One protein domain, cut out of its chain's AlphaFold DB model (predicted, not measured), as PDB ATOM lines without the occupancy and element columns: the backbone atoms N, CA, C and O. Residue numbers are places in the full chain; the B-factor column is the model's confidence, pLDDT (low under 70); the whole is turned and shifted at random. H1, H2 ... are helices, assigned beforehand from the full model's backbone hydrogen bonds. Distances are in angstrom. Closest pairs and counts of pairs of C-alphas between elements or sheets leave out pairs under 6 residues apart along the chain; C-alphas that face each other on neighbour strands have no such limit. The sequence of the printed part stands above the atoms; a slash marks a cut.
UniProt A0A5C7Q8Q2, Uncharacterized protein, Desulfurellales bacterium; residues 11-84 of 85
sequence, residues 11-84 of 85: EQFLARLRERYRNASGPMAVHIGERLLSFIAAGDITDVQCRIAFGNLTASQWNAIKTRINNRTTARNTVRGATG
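What this domain is: This is residues 11 to 84 of the 85 residues of an uncharacterized protein of Desulfurellales bacterium (UniProt A0A5C7Q8Q2). A helical hairpin, H1 and H2, is crossed on H2's other side by the long helix H4, and residues 77 to 84, of which 77 to 82 belong to H4, stick out as an arm; short H3 sits at one end. The printed part has 74 residues, four named helices and no named strand, all helix. It is compact, radius of gyration of the C-alphas 12.8 A, and elongated, 39 by 22 by 21 A.

How they stand to each other: H1, residues 11 to 23, touches H2, residues 26 to 41, through 17 to 22 alone, closest C-alphas Tyr 21 and Ala 29, 5.3 A, at a shallow tilt of 23 degrees, opposite ways. H3, residues 47 to 53, touches H1, about perpendicular at 74 degrees, closest C-alphas Ala 15 and Ala 53, 5.9 A. H4, residues 59 to 82, touches H2 through 66 to 73 alone, at a steep tilt of 65 degrees, closest C-alphas Gly 33 and Ile 69, 5.8 A. H1 and H4 are apart. Every O i to N i+4 pair is within hydrogen-bond range in H1, H3 and H4; in H2, 11 of 12.

Where its parts are: H1 begins at C-alpha 11 (-40.922, 81.111, 85.597). H2 is 23.3 A long. H4, 34.5 A, ends at C-alpha 82 (-26.340, 51.904, 105.010).

The domain as a whole: The printed part has no cut, its three links are tight, and residues 83 to 84 are under pLDDT 70.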
ATOM      1  N   GLU A  11     -42.207  80.460  85.862       79.12
ATOM      2  CA  GLU A  11     -40.922  81.111  85.597       79.12
ATOM      3  C   GLU A  11     -40.359  81.819  86.835       79.12
ATOM      4  O   GLU A  11     -39.180  81.664  87.151       79.12
ATOM      5  N   GLN A  12     -41.199  82.540  87.589       81.12
ATOM      6  CA  GLN A  12     -40.799  83.171  88.851       81.12
ATOM      7  C   GLN A  12     -40.410  82.127  89.905       81.12
ATOM      8  O   GLN A  12     -39.454  82.319  90.661       81.12
ATOM      9  N   PHE A  13     -41.127  81.003  89.943       84.12
ATOM     10  CA  PHE A  13     -40.786  79.875  90.800       84.12
ATOM     11  C   PHE A  13     -39.415  79.291  90.437       84.12
ATOM     12  O   PHE A  13     -38.564  79.120  91.314       84.12
ATOM     13  N   LEU A  14     -39.168  79.039  89.150       84.62
ATOM     14  CA  LEU A  14     -37.898  78.502  88.667       84.62
ATOM     15  C   LEU A  14     -36.731  79.473  88.874       84.62
ATOM     16  O   LEU A  14     -35.643  79.028  89.238       84.62
ATOM     17  N   ALA A  15     -36.946  80.781  88.717       84.38
ATOM     18  CA  ALA A  15     -35.940  81.799  89.010       84.38
ATOM     19  C   ALA A  15     -35.505  81.746  90.484       84.38
ATOM     20  O   ALA A  15     -34.317  81.602  90.775       84.38
ATOM     21  N   ARG A  16     -36.469  81.716  91.416       84.38
ATOM     22  CA  ARG A  16     -36.188  81.568  92.857       84.38
ATOM     23  C   ARG A  16     -35.504  80.246  93.180       84.38
ATOM     24  O   ARG A  16     -34.619  80.186  94.033       84.38
ATOM     25  N   LEU A  17     -35.923  79.165  92.523       84.12
ATOM     26  CA  LEU A  17     -35.328  77.850  92.726       84.12
ATOM     27  C   LEU A  17     -33.880  77.816  92.227       84.12
ATOM     28  O   LEU A  17     -33.025  77.241  92.896       84.12
ATOM     29  N   ARG A  18     -33.588  78.475  91.104       84.00
ATOM     30  CA  ARG A  18     -32.231  78.645  90.584       84.00
ATOM     31  C   ARG A  18     -31.365  79.451  91.541       84.00
ATOM     32  O   ARG A  18     -30.243  79.034  91.816       84.00
ATOM     33  N   GLU A  19     -31.856  80.580  92.048       85.50
ATOM     34  CA  GLU A  19     -31.124  81.388  93.030       85.50
ATOM     35  C   GLU A  19     -30.809  80.575  94.286       85.50
ATOM     36  O   GLU A  19     -29.662  80.526  94.729       85.50
ATOM     37  N   ARG A  20     -31.799  79.836  94.802       83.88
ATOM     38  CA  ARG A  20     -31.596  78.913  95.923       83.88
ATOM     39  C   ARG A  20     -30.593  77.816  95.600       83.88
ATOM     40  O   ARG A  20     -29.750  77.529  96.435       83.88
ATOM     41  N   TYR A  21     -30.653  77.218  94.413       82.25
ATOM     42  CA  TYR A  21     -29.711  76.180  93.995       82.25
ATOM     43  C   TYR A  21     -28.279  76.719  93.875       82.25
ATOM     44  O   TYR A  21     -27.336  76.039  94.262       82.25
ATOM     45  N   ARG A  22     -28.114  77.952  93.379       81.94
ATOM     46  CA  ARG A  22     -26.813  78.624  93.252       81.94
ATOM     47  C   ARG A  22     -26.208  78.986  94.609       81.94
ATOM     48  O   ARG A  22     -25.000  78.880  94.771       81.94
ATOM     49  N   ASN A  23     -27.048  79.402  95.555       86.00
ATOM     50  CA  ASN A  23     -26.631  79.773  96.908       86.00
ATOM     51  C   ASN A  23     -26.503  78.563  97.848       86.00
ATOM     52  O   ASN A  23     -25.921  78.675  98.923       86.00
ATOM     53  N   ALA A  24     -27.061  77.412  97.473       81.75
ATOM     54  CA  ALA A  24     -26.992  76.201  98.270       81.75
ATOM     55  C   ALA A  24     -25.626  75.516  98.135       81.75
ATOM     56  O   ALA A  24     -25.105  75.331  97.036       81.75
ATOM     57  N   SER A  25     -25.077  75.061  99.260       77.44
ATOM     58  CA  SER A  25     -23.849  74.269  99.305       77.44
ATOM     59  C   SER A  25     -24.145  72.795  99.605       77.44
ATOM     60  O   SER A  25     -25.128  72.447 100.269       77.44
ATOM     61  N   GLY A  26     -23.296  71.915  99.063       76.81
ATOM     62  CA  GLY A  26     -23.273  70.476  99.341       76.81
ATOM     63  C   GLY A  26     -24.655  69.794  99.322       76.81
ATOM     64  O   GLY A  26     -25.274  69.712  98.257       76.81
ATOM     65  N   PRO A  27     -25.144  69.285 100.469       75.94
ATOM     66  CA  PRO A  27     -26.373  68.490 100.552       75.94
ATOM     67  C   PRO A  27     -27.646  69.292 100.255       75.94
ATOM     68  O   PRO A  27     -28.616  68.738  99.733       75.94
ATOM     69  N   MET A  28     -27.650  70.601 100.523       80.62
ATOM     70  CA  MET A  28     -28.818  71.445 100.272       80.62
ATOM     71  C   MET A  28     -29.064  71.615  98.768       80.62
ATOM     72  O   MET A  28     -30.209  71.573  98.319       80.62
ATOM     73  N   ALA A  29     -27.994  71.718  97.973       81.50
ATOM     74  CA  ALA A  29     -28.091  71.780  96.517       81.50
ATOM     75  C   ALA A  29     -28.667  70.478  95.939       81.50
ATOM     76  O   ALA A  29     -29.493  70.519  95.028       81.50
ATOM     77  N   VAL A  30     -28.289  69.325  96.506       83.00
ATOM     78  CA  VAL A  30     -28.837  68.015  96.116       83.00
ATOM     79  C   VAL A  30     -30.330  67.950  96.410       83.00
ATOM     80  O   VAL A  30     -31.101  67.597  95.525       83.00
ATOM     81  N   HIS A  31     -30.758  68.375  97.599       84.50
ATOM     82  CA  HIS A  31     -32.173  68.351  97.962       84.50
ATOM     83  C   HIS A  31     -33.036  69.282  97.093       84.50
ATOM     84  O   HIS A  31     -34.151  68.933  96.703       84.50
ATOM     85  N   ILE A  32     -32.515  70.459  96.737       85.94
ATOM     86  CA  ILE A  32     -33.189  71.373  95.804       85.94
ATOM     87  C   ILE A  32     -33.264  70.753  94.401       85.94
ATOM     88  O   ILE A  32     -34.307  70.840  93.753       85.94
ATOM     89  N   GLY A  33     -32.189  70.098  93.951       85.00
ATOM     90  CA  GLY A  33     -32.147  69.378  92.679       85.00
ATOM     91  C   GLY A  33     -33.143  68.215  92.612       85.00
ATOM     92  O   GLY A  33     -33.862  68.087  91.628       85.00
ATOM     93  N   GLU A  34     -33.247  67.411  93.671       86.69
ATOM     94  CA  GLU A  34     -34.243  66.333  93.799       86.69
ATOM     95  C   GLU A  34     -35.661  66.866  93.656       86.69
ATOM     96  O   GLU A  34     -36.473  66.343  92.891       86.69
ATOM     97  N   ARG A  35     -35.947  67.950  94.375       86.62
ATOM     98  CA  ARG A  35     -37.263  68.572  94.354       86.62
ATOM     99  C   ARG A  35     -37.599  69.109  92.960       86.62
ATOM    100  O   ARG A  35     -38.730  68.958  92.513       86.62
ATOM    101  N   LEU A  36     -36.618  69.670  92.251       86.50
ATOM    102  CA  LEU A  36     -36.769  70.108  90.863       86.50
ATOM    103  C   LEU A  36     -37.110  68.941  89.924       86.50
ATOM    104  O   LEU A  36     -38.042  69.051  89.134       86.50
ATOM    105  N   LEU A  37     -36.401  67.815  90.037       87.62
ATOM    106  CA  LEU A  37     -36.682  66.616  89.237       87.62
ATOM    107  C   LEU A  37     -38.068  66.034  89.537       87.62
ATOM    108  O   LEU A  37     -38.765  65.613  88.617       87.62
ATOM    109  N   SER A  38     -38.495  66.062  90.801       86.69
ATOM    110  CA  SER A  38     -39.830  65.608  91.191       86.69
ATOM    111  C   SER A  38     -40.943  66.446  90.558       86.69
ATOM    112  O   SER A  38     -41.963  65.885  90.174       86.69
ATOM    113  N   PHE A  39     -40.758  67.763  90.417       85.94
ATOM    114  CA  PHE A  39     -41.733  68.622  89.736       85.94
ATOM    115  C   PHE A  39     -41.789  68.364  88.226       85.94
ATOM    116  O   PHE A  39     -42.865  68.406  87.636       85.94
ATOM    117  N   ILE A  40     -40.649  68.044  87.606       87.88
ATOM    118  CA  ILE A  40     -40.615  67.626  86.197       87.88
ATOM    119  C   ILE A  40     -41.381  66.309  86.022       87.88
ATOM    120  O   ILE A  40     -42.234  66.202  85.147       87.88
ATOM    121  N   ALA A  41     -41.133  65.325  86.891       85.81
ATOM    122  CA  ALA A  41     -41.816  64.032  86.850       85.81
ATOM    123  C   ALA A  41     -43.330  64.144  87.109       85.81
ATOM    124  O   ALA A  41     -44.113  63.404  86.519       85.81
ATOM    125  N   ALA A  42     -43.752  65.085  87.957       84.25
ATOM    126  CA  ALA A  42     -45.163  65.364  88.231       84.25
ATOM    127  C   ALA A  42     -45.886  66.112  87.090       84.25
ATOM    128  O   ALA A  42     -47.114  66.255  87.140       84.25
ATOM    129  N   GLY A  43     -45.144  66.574  86.074       83.38
ATOM    130  CA  GLY A  43     -45.662  67.347  84.944       83.38
ATOM    131  C   GLY A  43     -45.950  68.814  85.271       83.38
ATOM    132  O   GLY A  43     -46.620  69.493  84.498       83.38
ATOM    133  N   ASP A  44     -45.465  69.308  86.409       82.94
ATOM    134  CA  ASP A  44     -45.703  70.677  86.871       82.94
ATOM    135  C   ASP A  44     -44.877  71.716  86.112       82.94
ATOM    136  O   ASP A  44     -45.277  72.871  85.959       82.94
ATOM    137  N   ILE A  45     -43.694  71.298  85.674       85.81
ATOM    138  CA  ILE A  45     -42.724  72.094  84.931       85.81
ATOM    139  C   ILE A  45     -42.116  71.219  83.838       85.81
ATOM    140  O   ILE A  45     -41.907  70.021  84.020       85.81
ATOM    141  N   THR A  46     -41.795  71.817  82.700       87.56
ATOM    142  CA  THR A  46     -41.150  71.107  81.589       87.56
ATOM    143  C   THR A  46     -39.636  71.299  81.610       87.56
ATOM    144  O   THR A  46     -39.127  72.330  82.058       87.56
ATOM    145  N   ASP A  47     -38.895  70.348  81.036       85.75
ATOM    146  CA  ASP A  47     -37.457  70.504  80.782       85.75
ATOM    147  C   ASP A  47     -37.139  71.798  80.017       85.75
ATOM    148  O   ASP A  47     -36.113  72.428  80.263       85.75
ATOM    149  N   VAL A  48     -38.023  72.224  79.110       87.50
ATOM    150  CA  VAL A  48     -37.859  73.463  78.338       87.50
ATOM    151  C   VAL A  48     -37.937  74.689  79.250       87.50
ATOM    152  O   VAL A  48     -37.050  75.540  79.194       87.50
ATOM    153  N   GLN A  49     -38.928  74.754  80.141       85.12
ATOM    154  CA  GLN A  49     -39.059  75.847  81.113       85.12
ATOM    155  C   GLN A  49     -37.852  75.908  82.058       85.12
ATOM    156  O   GLN A  49     -37.311  76.986  82.305       85.12
ATOM    157  N   CYS A  50     -37.364  74.755  82.523       85.00
ATOM    158  CA  CYS A  50     -36.148  74.674  83.332       85.00
ATOM    159  C   CYS A  50     -34.922  75.190  82.572       85.00
ATOM    160  O   CYS A  50     -34.151  75.987  83.104       85.00
ATOM    161  N   ARG A  51     -34.747  74.782  81.311       87.94
ATOM    162  CA  ARG A  51     -33.628  75.225  80.468       87.94
ATOM    163  C   ARG A  51     -33.615  76.733  80.267       87.94
ATOM    164  O   ARG A  51     -32.552  77.339  80.401       87.94
ATOM    165  N   ILE A  52     -34.777  77.323  79.995       86.56
ATOM    166  CA  ILE A  52     -34.941  78.773  79.848       86.56
ATOM    167  C   ILE A  52     -34.566  79.463  81.166       86.56
ATOM    168  O   ILE A  52     -33.657  80.296  81.191       86.56
ATOM    169  N   ALA A  53     -35.155  79.032  82.286       83.50
ATOM    170  CA  ALA A  53     -34.926  79.636  83.597       83.50
ATOM    171  C   ALA A  53     -33.472  79.518  84.092       83.50
ATOM    172  O   ALA A  53     -32.958  80.434  84.741       83.50
ATOM    173  N   PHE A  54     -32.766  78.432  83.761       80.00
ATOM    174  CA  PHE A  54     -31.360  78.208  84.128       80.00
ATOM    175  C   PHE A  54     -30.341  78.919  83.222       80.00
ATOM    176  O   PHE A  54     -29.135  78.741  83.400       80.00
ATOM    177  N   GLY A  55     -30.794  79.824  82.348       79.69
ATOM    178  CA  GLY A  55     -29.931  80.668  81.515       79.69
ATOM    179  C   GLY A  55     -29.853  80.179  80.078       79.69
ATOM    180  O   GLY A  55     -28.778  80.186  79.492       79.69
ATOM    181  N   ASN A  56     -30.991  79.733  79.547       83.56
ATOM    182  CA  ASN A  56     -31.142  79.209  78.195       83.56
ATOM    183  C   ASN A  56     -30.144  78.088  77.852       83.56
ATOM    184  O   ASN A  56     -29.448  78.117  76.837       83.56
ATOM    185  N   LEU A  57     -30.059  77.088  78.730       85.38
ATOM    186  CA  LEU A  57     -29.155  75.955  78.548       85.38
ATOM    187  C   LEU A  57     -29.550  75.111  77.329       85.38
ATOM    188  O   LEU A  57     -30.733  74.905  77.031       85.38
ATOM    189  N   THR A  58     -28.562  74.529  76.653       90.56
ATOM    190  CA  THR A  58     -28.805  73.488  75.642       90.56
ATOM    191  C   THR A  58     -29.355  72.209  76.287       90.56
ATOM    192  O   THR A  58     -29.185  71.974  77.485       90.56
ATOM    193  N   ALA A  59     -30.009  71.353  75.494       88.00
ATOM    194  CA  ALA A  59     -30.558  70.086  75.988       88.00
ATOM    195  C   ALA A  59     -29.461  69.205  76.608       88.00
ATOM    196  O   ALA A  59     -29.662  68.611  77.663       88.00
ATOM    197  N   SER A  60     -28.277  69.192  75.988       90.88
ATOM    198  CA  SER A  60     -27.111  68.450  76.472       90.88
ATOM    199  C   SER A  60     -26.605  68.976  77.821       90.88
ATOM    200  O   SER A  60     -26.445  68.203  78.765       90.88
ATOM    201  N   GLN A  61     -26.439  70.297  77.964       86.56
ATOM    202  CA  GLN A  61     -26.011  70.909  79.231       86.56
ATOM    203  C   GLN A  61     -27.000  70.634  80.364       86.56
ATOM    204  O   GLN A  61     -26.603  70.323  81.487       86.56
ATOM    205  N   TRP A  62     -28.293  70.716  80.065       89.00
ATOM    206  CA  TRP A  62     -29.332  70.410  81.033       89.00
ATOM    207  C   TRP A  62     -29.333  68.933  81.441       89.00
ATOM    208  O   TRP A  62     -29.369  68.622  82.631       89.00
ATOM    209  N   ASN A  63     -29.194  68.018  80.480       89.94
ATOM    210  CA  ASN A  63     -29.064  66.592  80.768       89.94
ATOM    211  C   ASN A  63     -27.830  66.292  81.631       89.94
ATOM    212  O   ASN A  63     -27.940  65.530  82.586       89.94
ATOM    213  N   ALA A  64     -26.693  66.951  81.388       89.44
ATOM    214  CA  ALA A  64     -25.507  66.806  82.233       89.44
ATOM    215  C   ALA A  64     -25.759  67.249  83.689       89.44
ATOM    216  O   ALA A  64     -25.281  66.607  84.626       89.44
ATOM    217  N   ILE A  65     -26.536  68.319  83.902       86.44
ATOM    218  CA  ILE A  65     -26.945  68.760  85.246       86.44
ATOM    219  C   ILE A  65     -27.866  67.721  85.894       86.44
ATOM    220  O   ILE A  65     -27.614  67.336  87.037       86.44
ATOM    221  N   LYS A  66     -28.876  67.219  85.171       87.75
ATOM    222  CA  LYS A  66     -29.778  66.172  85.679       87.75
ATOM    223  C   LYS A  66     -29.013  64.917  86.089       87.75
ATOM    224  O   LYS A  66     -29.235  64.410  87.184       87.75
ATOM    225  N   THR A  67     -28.058  64.467  85.275       90.31
ATOM    226  CA  THR A  67     -27.199  63.321  85.602       90.31
ATOM    227  C   THR A  67     -26.405  63.563  86.884       90.31
ATOM    228  O   THR A  67     -26.351  62.695  87.749       90.31
ATOM    229  N   ARG A  68     -25.831  64.760  87.069       86.62
ATOM    230  CA  ARG A  68     -25.101  65.104  88.302       86.62
ATOM    231  C   ARG A  68     -26.004  65.114  89.536       86.62
ATOM    232  O   ARG A  68     -25.569  64.651  90.588       86.62
ATOM    233  N   ILE A  69     -27.224  65.643  89.422       84.31
ATOM    234  CA  ILE A  69     -28.212  65.636  90.512       84.31
ATOM    235  C   ILE A  69     -28.582  64.190  90.855       84.31
ATOM    236  O   ILE A  69     -28.419  63.797  92.006       84.31
ATOM    237  N   ASN A  70     -28.960  63.384  89.857       86.50
ATOM    238  CA  ASN A  70     -29.307  61.974  90.041       86.50
ATOM    239  C   ASN A  70     -28.178  61.181  90.701       86.50
ATOM    240  O   ASN A  70     -28.422  60.482  91.676       86.50
ATOM    241  N   ASN A  71     -26.934  61.338  90.246       86.81
ATOM    242  CA  ASN A  71     -25.794  60.635  90.839       86.81
ATOM    243  C   ASN A  71     -25.611  60.985  92.324       86.81
ATOM    244  O   ASN A  71     -25.332  60.107  93.140       86.81
ATOM    245  N   ARG A  72     -25.792  62.259  92.695       83.12
ATOM    246  CA  ARG A  72     -25.702  62.703  94.096       83.12
ATOM    247  C   ARG A  72     -26.872  62.201  94.940       83.12
ATOM    248  O   ARG A  72     -26.663  61.834  96.093       83.12
ATOM    249  N   THR A  73     -28.074  62.151  94.376       82.75
ATOM    250  CA  THR A  73     -29.258  61.568  95.019       82.75
ATOM    251  C   THR A  73     -29.091  60.075  95.256       82.75
ATOM    252  O   THR A  73     -29.331  59.609  96.366       82.75
ATOM    253  N   THR A  74     -28.607  59.332  94.261       84.88
ATOM    254  CA  THR A  74     -28.300  57.905  94.400       84.88
ATOM    255  C   THR A  74     -27.273  57.682  95.502       84.88
ATOM    256  O   THR A  74     -27.537  56.911  96.417       84.88
ATOM    257  N   ALA A  75     -26.161  58.428  95.495       81.50
ATOM    258  CA  ALA A  75     -25.143  58.330  96.542       81.50
ATOM    259  C   ALA A  75     -25.712  58.629  97.943       81.50
ATOM    260  O   ALA A  75     -25.424  57.914  98.901       81.50
ATOM    261  N   ARG A  76     -26.569  59.651  98.070       79.56
ATOM    262  CA  ARG A  76     -27.251  59.979  99.329       79.56
ATOM    263  C   ARG A  76     -28.178  58.852  99.789       79.56
ATOM    264  O   ARG A  76     -28.197  58.541 100.976       79.56
ATOM    265  N   ASN A  77     -28.946  58.255  98.882       80.31
ATOM    266  CA  ASN A  77     -29.833  57.140  99.204       80.31
ATOM    267  C   ASN A  77     -29.047  55.896  99.628       80.31
ATOM    268  O   ASN A  77     -29.452  55.247 100.585       80.31
ATOM    269  N   THR A  78     -27.896  55.619  99.005       83.12
ATOM    270  CA  THR A  78     -26.980  54.556  99.444       83.12
ATOM    271  C   THR A  78     -26.506  54.780 100.881       83.12
ATOM    272  O   THR A  78     -26.601  53.869 101.695       83.12
ATOM    273  N   VAL A  79     -26.075  55.999 101.232       79.31
ATOM    274  CA  VAL A  79     -25.655  56.325 102.611       79.31
ATOM    275  C   VAL A  79     -26.815  56.190 103.601       79.31
ATOM    276  O   VAL A  79     -26.645  55.626 104.680       79.31
ATOM    277  N   ARG A  80     -28.012  56.671 103.240       76.31
ATOM    278  CA  ARG A  80     -29.211  56.525 104.084       76.31
ATOM    279  C   ARG A  80     -29.601  55.063 104.290       76.31
ATOM    280  O   ARG A  80     -30.010  54.725 105.390       76.31
ATOM    281  N   GLY A  81     -29.468  54.230 103.257       71.88
ATOM    282  CA  GLY A  81     -29.693  52.788 103.349       71.88
ATOM    283  C   GLY A  81     -28.687  52.109 104.277       71.88
ATOM    284  O   GLY A  81     -29.093  51.347 105.140       71.88
ATOM    285  N   ALA A  82     -27.405  52.468 104.178       72.56
ATOM    286  CA  ALA A  82     -26.340  51.904 105.010       72.56
ATOM    287  C   ALA A  82     -26.381  52.336 106.492       72.56
ATOM    288  O   ALA A  82     -25.761  51.695 107.326       72.56
ATOM    289  N   THR A  83     -27.074  53.431 106.831       58.81
ATOM    290  CA  THR A  83     -27.239  53.885 108.233       58.81
ATOM    291  C   THR A  83     -28.484  53.272 108.896       58.81
ATOM    292  O   THR A  83     -28.739  53.512 110.071       58.81
ATOM    293  N   GLY A  84     -29.306  52.549 108.128       52.94
ATOM    294  CA  GLY A  84     -30.529  51.895 108.601       52.94
ATOM    295  C   GLY A  84     -30.358  50.423 108.984       52.94
ATOM    296  O   GLY A  84     -31.373  49.787 109.257       52.94
TER     297      GLY A  84